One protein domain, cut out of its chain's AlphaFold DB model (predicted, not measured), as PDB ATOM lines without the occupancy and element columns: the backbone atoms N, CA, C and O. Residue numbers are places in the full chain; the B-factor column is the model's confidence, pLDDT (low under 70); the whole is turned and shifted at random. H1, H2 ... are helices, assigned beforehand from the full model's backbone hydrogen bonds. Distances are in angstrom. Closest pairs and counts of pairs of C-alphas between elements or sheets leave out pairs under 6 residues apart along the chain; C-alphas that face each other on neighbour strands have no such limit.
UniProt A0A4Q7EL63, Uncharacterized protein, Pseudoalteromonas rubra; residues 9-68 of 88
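What this domain is: This is residues 9 to 68 of the 88 residues of an uncharacterized protein of Pseudoalteromonas rubra (UniProt A0A4Q7EL63). A long helix, H1, is crossed near its later end by a second helix, H3, as a lopsided cross, and the first half of H1, residues 9 to 19, sticks out from the body as a free arm. The short helix H2 sits at the end of H1 away from that arm and makes a corner with the beginning of H3. The printed part has 60 residues with three named helices, in the order H1, H2, H3, and no named strand; the class is all helix. It is only just compact, close to loose, with a radius of gyration of the C-alphas of 12.2 A, and the C-alphas span 35 by 27 by 17 A, the arm adding to the length.

Where its parts are: H1 runs from Gln 9 to Lys 32, 34.1 A from first to last C-alpha. It begins with C-alpha 9 at (235.411, 165.755, 237.422) and ends with C-alpha 32 at (232.205, 197.084, 224.291). H2 holds residues 37 to 43. H3 runs from Asp 52 to Asn 67, 22.4 A from first to last C-alpha, and ends with C-alpha 67 at (221.614, 187.636, 227.448).

How they stand to each other: H1 touches H3 with residues 24 to 28 alone, and H3 touches H1 with residues 58 to 63 alone. Their closest C-alphas, those of Ser 28 and Ile 59, are 5.7 A apart, and their lines stand about perpendicular, at 74 degrees. H1 and H2 only just touch, with 3 pairs of C-alphas within 8 A, on the H1 side with residues 27 to 31 alone. Their closest C-alphas, those of Leu 27 and Leu 40, are 7.6 A apart, and their lines stand at 71 degrees, only just about perpendicular. H2 and H3 touch, on the H3 side with residues 52 to 56 alone. Their closest C-alphas, those of Ala 37 and Asp 52, are 5.1 A apart, and their lines stand about perpendicular, at 83 degrees. In H1, H2 and H3 every O i to N i+4 pair is within hydrogen-bond range.

The domain as a whole: The C-alphas of Gln 9 and Gly 34 are the two farthest apart, at 37.5 A. Without residues 9 to 19, which stand free, the body of 49 residues spans 30 by 19 by 18 A, with a radius of gyration of 10.1 A. The printed part has no cut. The link from H1 to H2, with 4 residues, is tight, and the link from H2 to H3, with 8 residues, is short. The mean pLDDT of the printed part is 91.4; residues 10 to 11 and residue 13 are under 70.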
ATOM      1  N   GLN A   9     236.226 165.337 238.566       72.44
ATOM      2  CA  GLN A   9     235.411 165.755 237.422       72.44
ATOM      3  C   GLN A   9     234.538 166.966 237.747       72.44
ATOM      4  O   GLN A   9     234.480 167.895 236.945       72.44
ATOM      5  N   LEU A  10     233.897 166.978 238.916       64.06
ATOM      6  CA  LEU A  10     233.081 168.102 239.376       64.06
ATOM      7  C   LEU A  10     233.908 169.382 239.519       64.06
ATOM      8  O   LEU A  10     233.472 170.434 239.065       64.06
ATOM      9  N   GLU A  11     235.115 169.291 240.076       68.31
ATOM     10  CA  GLU A  11     236.045 170.421 240.181       68.31
ATOM     11  C   GLU A  11     236.487 170.936 238.809       68.31
ATOM     12  O   GLU A  11     236.486 172.137 238.553       68.31
ATOM     13  N   LYS A  12     236.825 170.037 237.876       71.50
ATOM     14  CA  LYS A  12     237.180 170.436 236.505       71.50
ATOM     15  C   LYS A  12     236.020 171.125 235.789       71.50
ATOM     16  O   LYS A  12     236.260 172.090 235.068       71.50
ATOM     17  N   LEU A  13     234.790 170.651 235.988       68.88
ATOM     18  CA  LEU A  13     233.592 171.261 235.413       68.88
ATOM     19  C   LEU A  13     233.327 172.641 236.020       68.88
ATOM     20  O   LEU A  13     233.177 173.605 235.276       68.88
ATOM     21  N   SER A  14     233.337 172.762 237.349       70.50
ATOM     22  CA  SER A  14     233.050 174.029 238.032       70.50
ATOM     23  C   SER A  14     234.105 175.098 237.733       70.50
ATOM     24  O   SER A  14     233.761 176.221 237.356       70.50
ATOM     25  N   PHE A  15     235.394 174.748 237.799       83.62
ATOM     26  CA  PHE A  15     236.475 175.662 237.430       83.62
ATOM     27  C   PHE A  15     236.503 175.945 235.930       83.62
ATOM     28  O   PHE A  15     236.822 177.064 235.531       83.62
ATOM     29  N   GLY A  16     236.150 174.963 235.098       81.75
ATOM     30  CA  GLY A  16     236.010 175.135 233.655       81.75
ATOM     31  C   GLY A  16     234.970 176.201 233.318       81.75
ATOM     32  O   GLY A  16     235.289 177.173 232.635       81.75
ATOM     33  N   THR A  17     233.762 176.082 233.870       86.56
ATOM     34  CA  THR A  17     232.693 177.073 233.684       86.56
ATOM     35  C   THR A  17     233.098 178.447 234.212       86.56
ATOM     36  O   THR A  17     232.928 179.440 233.510       86.56
ATOM     37  N   ALA A  18     233.698 178.529 235.404       86.06
ATOM     38  CA  ALA A  18     234.138 179.807 235.963       86.06
ATOM     39  C   ALA A  18     235.180 180.512 235.074       86.06
ATOM     40  O   ALA A  18     235.083 181.721 234.848       86.06
ATOM     41  N   ARG A  19     236.151 179.767 234.524       89.19
ATOM     42  CA  ARG A  19     237.152 180.310 233.588       89.19
ATOM     43  C   ARG A  19     236.516 180.775 232.284       89.19
ATOM     44  O   ARG A  19     236.858 181.858 231.820       89.19
ATOM     45  N   LEU A  20     235.575 180.006 231.732       90.81
ATOM     46  CA  LEU A  20     234.838 180.382 230.523       90.81
ATOM     47  C   LEU A  20     234.075 181.696 230.721       90.81
ATOM     48  O   LEU A  20     234.240 182.624 229.932       90.81
ATOM     49  N   ILE A  21     233.302 181.806 231.806       90.50
ATOM     50  CA  ILE A  21     232.527 183.013 232.123       90.50
ATOM     51  C   ILE A  21     233.445 184.211 232.381       90.50
ATOM     52  O   ILE A  21     233.165 185.316 231.918       90.50
ATOM     53  N   THR A  22     234.553 184.011 233.096       92.62
ATOM     54  CA  THR A  22     235.515 185.086 233.383       92.62
ATOM     55  C   THR A  22     236.187 185.585 232.105       92.62
ATOM     56  O   THR A  22     236.193 186.788 231.851       92.62
ATOM     57  N   GLY A  23     236.697 184.667 231.277       94.25
ATOM     58  CA  GLY A  23     237.334 184.998 230.004       94.25
ATOM     59  C   GLY A  23     236.372 185.711 229.057       94.25
ATOM     60  O   GLY A  23     236.692 186.783 228.551       94.25
ATOM     61  N   HIS A  24     235.155 185.184 228.891       95.50
ATOM     62  CA  HIS A  24     234.125 185.829 228.080       95.50
ATOM     63  C   HIS A  24     233.801 187.247 228.575       95.50
ATOM     64  O   HIS A  24     233.864 188.189 227.787       95.50
ATOM     65  N   ASN A  25     233.538 187.432 229.874       94.44
ATOM     66  CA  ASN A  25     233.227 188.751 230.433       94.44
ATOM     67  C   ASN A  25     234.341 189.773 230.181       94.44
ATOM     68  O   ASN A  25     234.063 190.934 229.874       94.44
ATOM     69  N   GLN A  26     235.603 189.367 230.313       95.88
ATOM     70  CA  GLN A  26     236.732 190.267 230.112       95.88
ATOM     71  C   GLN A  26     236.851 190.705 228.646       95.88
ATOM     72  O   GLN A  26     236.996 191.900 228.374       95.88
ATOM     73  N   LEU A  27     236.706 189.766 227.708       96.25
ATOM     74  CA  LEU A  27     236.756 190.052 226.273       96.25
ATOM     75  C   LEU A  27     235.531 190.848 225.791       96.25
ATOM     76  O   LEU A  27     235.690 191.824 225.061       96.25
ATOM     77  N   SER A  28     234.326 190.503 226.258       96.25
ATOM     78  CA  SER A  28     233.080 191.228 225.964       96.25
ATOM     79  C   SER A  28     233.159 192.687 226.423       96.25
ATOM     80  O   SER A  28     232.860 193.606 225.659       96.25
ATOM     81  N   ARG A  29     233.656 192.943 227.643       95.69
ATOM     82  CA  ARG A  29     233.856 194.313 228.150       95.69
ATOM     83  C   ARG A  29     234.860 195.105 227.317       95.69
ATOM     84  O   ARG A  29     234.616 196.276 227.046       95.69
ATOM     85  N   ALA A  30     235.964 194.484 226.909       95.44
ATOM     86  CA  ALA A  30     236.961 195.142 226.075       95.44
ATOM     87  C   ALA A  30     236.402 195.476 224.678       95.44
ATOM     88  O   ALA A  30     236.555 196.607 224.220       95.44
ATOM     89  N   LYS A  31     235.658 194.552 224.054       94.88
ATOM     90  CA  LYS A  31     234.952 194.803 222.786       94.88
ATOM     91  C   LYS A  31     233.952 195.956 222.913       94.88
ATOM     92  O   LYS A  31     233.954 196.859 222.082       94.88
ATOM     93  N   LYS A  32     233.152 195.988 223.989       93.81
ATOM     94  CA  LYS A  32     232.205 197.084 224.291       93.81
ATOM     95  C   LYS A  32     232.901 198.432 224.522       93.81
ATOM     96  O   LYS A  32     232.305 199.471 224.266       93.81
ATOM     97  N   ALA A  33     234.161 198.419 224.956       96.50
ATOM     98  CA  ALA A  33     235.009 199.606 225.063       96.50
ATOM     99  C   ALA A  33     235.693 200.006 223.737       96.50
ATOM    100  O   ALA A  33     236.488 200.943 223.723       96.50
ATOM    101  N   GLY A  34     235.404 199.315 222.628       96.38
ATOM    102  CA  GLY A  34     235.959 199.603 221.303       96.38
ATOM    103  C   GLY A  34     237.303 198.931 221.008       96.38
ATOM    104  O   GLY A  34     237.928 199.259 220.002       96.38
ATOM    105  N   VAL A  35     237.759 197.999 221.853       97.19
ATOM    106  CA  VAL A  35     238.998 197.244 221.610       97.19
ATOM    107  C   VAL A  35     238.751 196.185 220.535       97.19
ATOM    108  O   VAL A  35     237.838 195.367 220.651       97.19
ATOM    109  N   THR A  36     239.576 196.181 219.490       96.69
ATOM    110  CA  THR A  36     239.456 195.234 218.372       96.69
ATOM    111  C   THR A  36     240.071 193.872 218.705       96.69
ATOM    112  O   THR A  36     240.936 193.765 219.574       96.69
ATOM    113  N   ALA A  37     239.689 192.817 217.979       95.38
ATOM    114  CA  ALA A  37     240.259 191.479 218.168       95.38
ATOM    115  C   ALA A  37     241.792 191.448 217.991       95.38
ATOM    116  O   ALA A  37     242.496 190.903 218.840       95.38
ATOM    117  N   SER A  38     242.331 192.126 216.974       95.25
ATOM    118  CA  SER A  38     243.775 192.347 216.811       95.25
ATOM    119  C   SER A  38     244.448 192.981 218.044       95.25
ATOM    120  O   SER A  38     245.533 192.556 218.454       95.25
ATOM    121  N   GLN A  39     243.805 193.967 218.678       96.00
ATOM    122  CA  GLN A  39     244.321 194.582 219.904       96.00
ATOM    123  C   GLN A  39     244.236 193.620 221.094       96.00
ATOM    124  O   GLN A  39     245.199 193.514 221.851       96.00
ATOM    125  N   LEU A  40     243.145 192.857 221.225       96.06
ATOM    126  CA  LEU A  40     243.015 191.818 222.254       96.06
ATOM    127  C   LEU A  40     244.151 190.791 222.162       96.06
ATOM    128  O   LEU A  40     244.724 190.435 223.186       96.06
ATOM    129  N   ARG A  41     244.547 190.384 220.951       94.94
ATOM    130  CA  ARG A  41     245.692 189.479 220.722       94.94
ATOM    131  C   ARG A  41     247.037 190.066 221.136       94.94
ATOM    132  O   ARG A  41     247.966 189.326 221.439       94.94
ATOM    133  N   SER A  42     247.145 191.389 221.114       93.00
ATOM    134  CA  SER A  42     248.354 192.101 221.530       93.00
ATOM    135  C   SER A  42     248.419 192.275 223.051       93.00
ATOM    136  O   SER A  42     249.511 192.372 223.599       93.00
ATOM    137  N   ILE A  43     247.264 192.312 223.725       93.50
ATOM    138  CA  ILE A  43     247.134 192.450 225.185       93.50
ATOM    139  C   ILE A  43     247.227 191.089 225.885       93.50
ATOM    140  O   ILE A  43     247.852 190.977 226.937       93.50
ATOM    141  N   PHE A  44     246.590 190.061 225.318       93.56
ATOM    142  CA  PHE A  44     246.470 188.736 225.917       93.56
ATOM    143  C   PHE A  44     247.303 187.715 225.144       93.56
ATOM    144  O   PHE A  44     246.954 187.323 224.028       93.56
ATOM    145  N   ASP A  45     248.382 187.244 225.769       93.31
ATOM    146  CA  ASP A  45     249.317 186.284 225.173       93.31
ATOM    147  C   ASP A  45     248.632 184.989 224.715       93.31
ATOM    148  O   ASP A  45     248.934 184.485 223.631       93.31
ATOM    149  N   ASP A  46     247.645 184.514 225.480       94.38
ATOM    150  CA  ASP A  46     246.871 183.304 225.173       94.38
ATOM    151  C   ASP A  46     246.046 183.417 223.877       94.38
ATOM    152  O   ASP A  46     245.667 182.403 223.291       94.38
ATOM    153  N   LEU A  47     245.787 184.635 223.387       94.88
ATOM    154  CA  LEU A  47     245.028 184.871 222.156       94.88
ATOM    155  C   LEU A  47     245.915 185.006 220.913       94.88
ATOM    156  O   LEU A  47     245.394 185.021 219.797       94.88
ATOM    157  N   LYS A  48     247.247 185.090 221.049       92.00
ATOM    158  CA  LYS A  48     248.160 185.378 219.920       92.00
ATOM    159  C   LYS A  48     247.995 184.421 218.737       92.00
ATOM    160  O   LYS A  48     248.092 184.863 217.589       92.00
ATOM    161  N   GLY A  49     247.718 183.145 219.009       92.00
ATOM    162  CA  GLY A  49     247.514 182.101 217.997       92.00
ATOM    163  C   GLY A  49     246.109 182.035 217.386       92.00
ATOM    164  O   GLY A  49     245.896 181.269 216.451       92.00
ATOM    165  N   MET A  50     245.149 182.811 217.892       95.75
ATOM    166  CA  MET A  50     243.770 182.827 217.399       95.75
ATOM    167  C   MET A  50     243.604 183.887 216.309       95.75
ATOM    168  O   MET A  50     244.293 184.906 216.319       95.75
ATOM    169  N   ASN A  51     242.690 183.665 215.364       96.12
ATOM    170  CA  ASN A  51     242.317 184.695 214.395       96.12
ATOM    171  C   ASN A  51     241.191 185.589 214.945       96.12
ATOM    172  O   ASN A  51     240.522 185.255 215.926       96.12
ATOM    173  N   ASP A  52     240.996 186.736 214.302       95.88
ATOM    174  CA  ASP A  52     240.048 187.751 214.753       95.88
ATOM    175  C   ASP A  52     238.597 187.236 214.725       95.88
ATOM    176  O   ASP A  52     237.838 187.504 215.656       95.88
ATOM    177  N   ASP A  53     238.236 186.422 213.728       96.88
ATOM    178  CA  ASP A  53     236.908 185.801 213.616       96.88
ATOM    179  C   ASP A  53     236.618 184.833 214.769       96.88
ATOM    180  O   ASP A  53     235.505 184.800 215.287       96.88
ATOM    181  N   THR A  54     237.620 184.080 215.227       96.88
ATOM    182  CA  THR A  54     237.493 183.146 216.359       96.88
ATOM    183  C   THR A  54     237.231 183.906 217.652       96.88
ATOM    184  O   THR A  54     236.358 183.531 218.433       96.88
ATOM    185  N   ILE A  55     237.970 184.996 217.875       96.62
ATOM    186  CA  ILE A  55     237.820 185.831 219.071       96.62
ATOM    187  C   ILE A  55     236.455 186.516 219.060       96.62
ATOM    188  O   ILE A  55     235.722 186.450 220.046       96.62
ATOM    189  N   ASN A  56     236.092 187.143 217.939       97.25
ATOM    190  CA  ASN A  56     234.803 187.808 217.802       97.25
ATOM    191  C   ASN A  56     233.646 186.817 217.925       97.25
ATOM    192  O   ASN A  56     232.717 187.089 218.675       97.25
ATOM    193  N   GLY A  57     233.743 185.647 217.290       96.69
ATOM    194  CA  GLY A  57     232.733 184.597 217.376       96.69
ATOM    195  C   GLY A  57     232.528 184.089 218.803       96.69
ATOM    196  O   GLY A  57     231.389 183.949 219.241       96.69
ATOM    197  N   PHE A  58     233.607 183.883 219.567       96.75
ATOM    198  CA  PHE A  58     233.498 183.515 220.981       96.75
ATOM    199  C   PHE A  58     232.784 184.594 221.808       96.75
ATOM    200  O   PHE A  58     231.935 184.276 222.643       96.75
ATOM    201  N   ILE A  59     233.101 185.871 221.571       96.69
ATOM    202  CA  ILE A  59     232.444 186.988 222.258       96.69
ATOM    203  C   ILE A  59     230.965 187.071 221.862       96.69
ATOM    204  O   ILE A  59     230.120 187.171 222.742       96.69
ATOM    205  N   ASP A  60     230.641 186.973 220.574       96.56
ATOM    206  CA  ASP A  60     229.279 187.160 220.066       96.56
ATOM    207  C   ASP A  60     228.338 186.026 220.475       96.56
ATOM    208  O   ASP A  60     227.199 186.278 220.870       96.56
ATOM    209  N   ILE A  61     228.804 184.776 220.421       95.50
ATOM    210  CA  ILE A  61     228.033 183.624 220.908       95.50
ATOM    211  C   ILE A  61     227.875 183.711 222.430       95.50
ATOM    212  O   ILE A  61     226.790 183.461 222.951       95.50
ATOM    213  N   GLY A  62     228.940 184.082 223.147       94.38
ATOM    214  CA  GLY A  62     228.898 184.237 224.597       94.38
ATOM    215  C   GLY A  62     227.913 185.318 225.050       94.38
ATOM    216  O   GLY A  62     227.118 185.058 225.949       94.38
ATOM    217  N   ASP A  63     227.903 186.483 224.390       95.38
ATOM    218  CA  ASP A  63     226.979 187.580 224.705       95.38
ATOM    219  C   ASP A  63     225.526 187.123 224.484       95.38
ATOM    220  O   ASP A  63     224.687 187.310 225.363       95.38
ATOM    221  N   GLN A  64     225.238 186.442 223.366       94.88
ATOM    222  CA  GLN A  64     223.901 185.907 223.081       94.88
ATOM    223  C   GLN A  64     223.444 184.860 224.111       94.88
ATOM    224  O   GLN A  64     222.278 184.847 224.500       94.88
ATOM    225  N   LEU A  65     224.345 183.988 224.578       92.50
ATOM    226  CA  LEU A  65     224.031 183.003 225.622       92.50
ATOM    227  C   LEU A  65     223.757 183.673 226.974       92.50
ATOM    228  O   LEU A  65     222.803 183.309 227.657       92.50
ATOM    229  N   VAL A  66     224.586 184.645 227.367       90.00
ATOM    230  CA  VAL A  66     224.456 185.353 228.652       90.00
ATOM    231  C   VAL A  66     223.194 186.216 228.689       90.00
ATOM    232  O   VAL A  66     222.531 186.277 229.724       90.00
ATOM    233  N   ASN A  67     222.838 186.844 227.570       91.12
ATOM    234  CA  ASN A  67     221.614 187.636 227.448       91.12
ATOM    235  C   ASN A  67     220.349 186.771 227.320       91.12
ATOM    236  O   ASN A  67     219.244 187.281 227.495       91.12
ATOM    237  N   GLY A  68     220.495 185.477 227.019       88.50
ATOM    238  CA  GLY A  68     219.373 184.585 226.733       88.50
ATOM    239  C   GLY A  68     218.767 184.776 225.337       88.50
ATOM    240  O   GLY A  68     217.666 184.286 225.092       88.50
TER     241      GLY A  68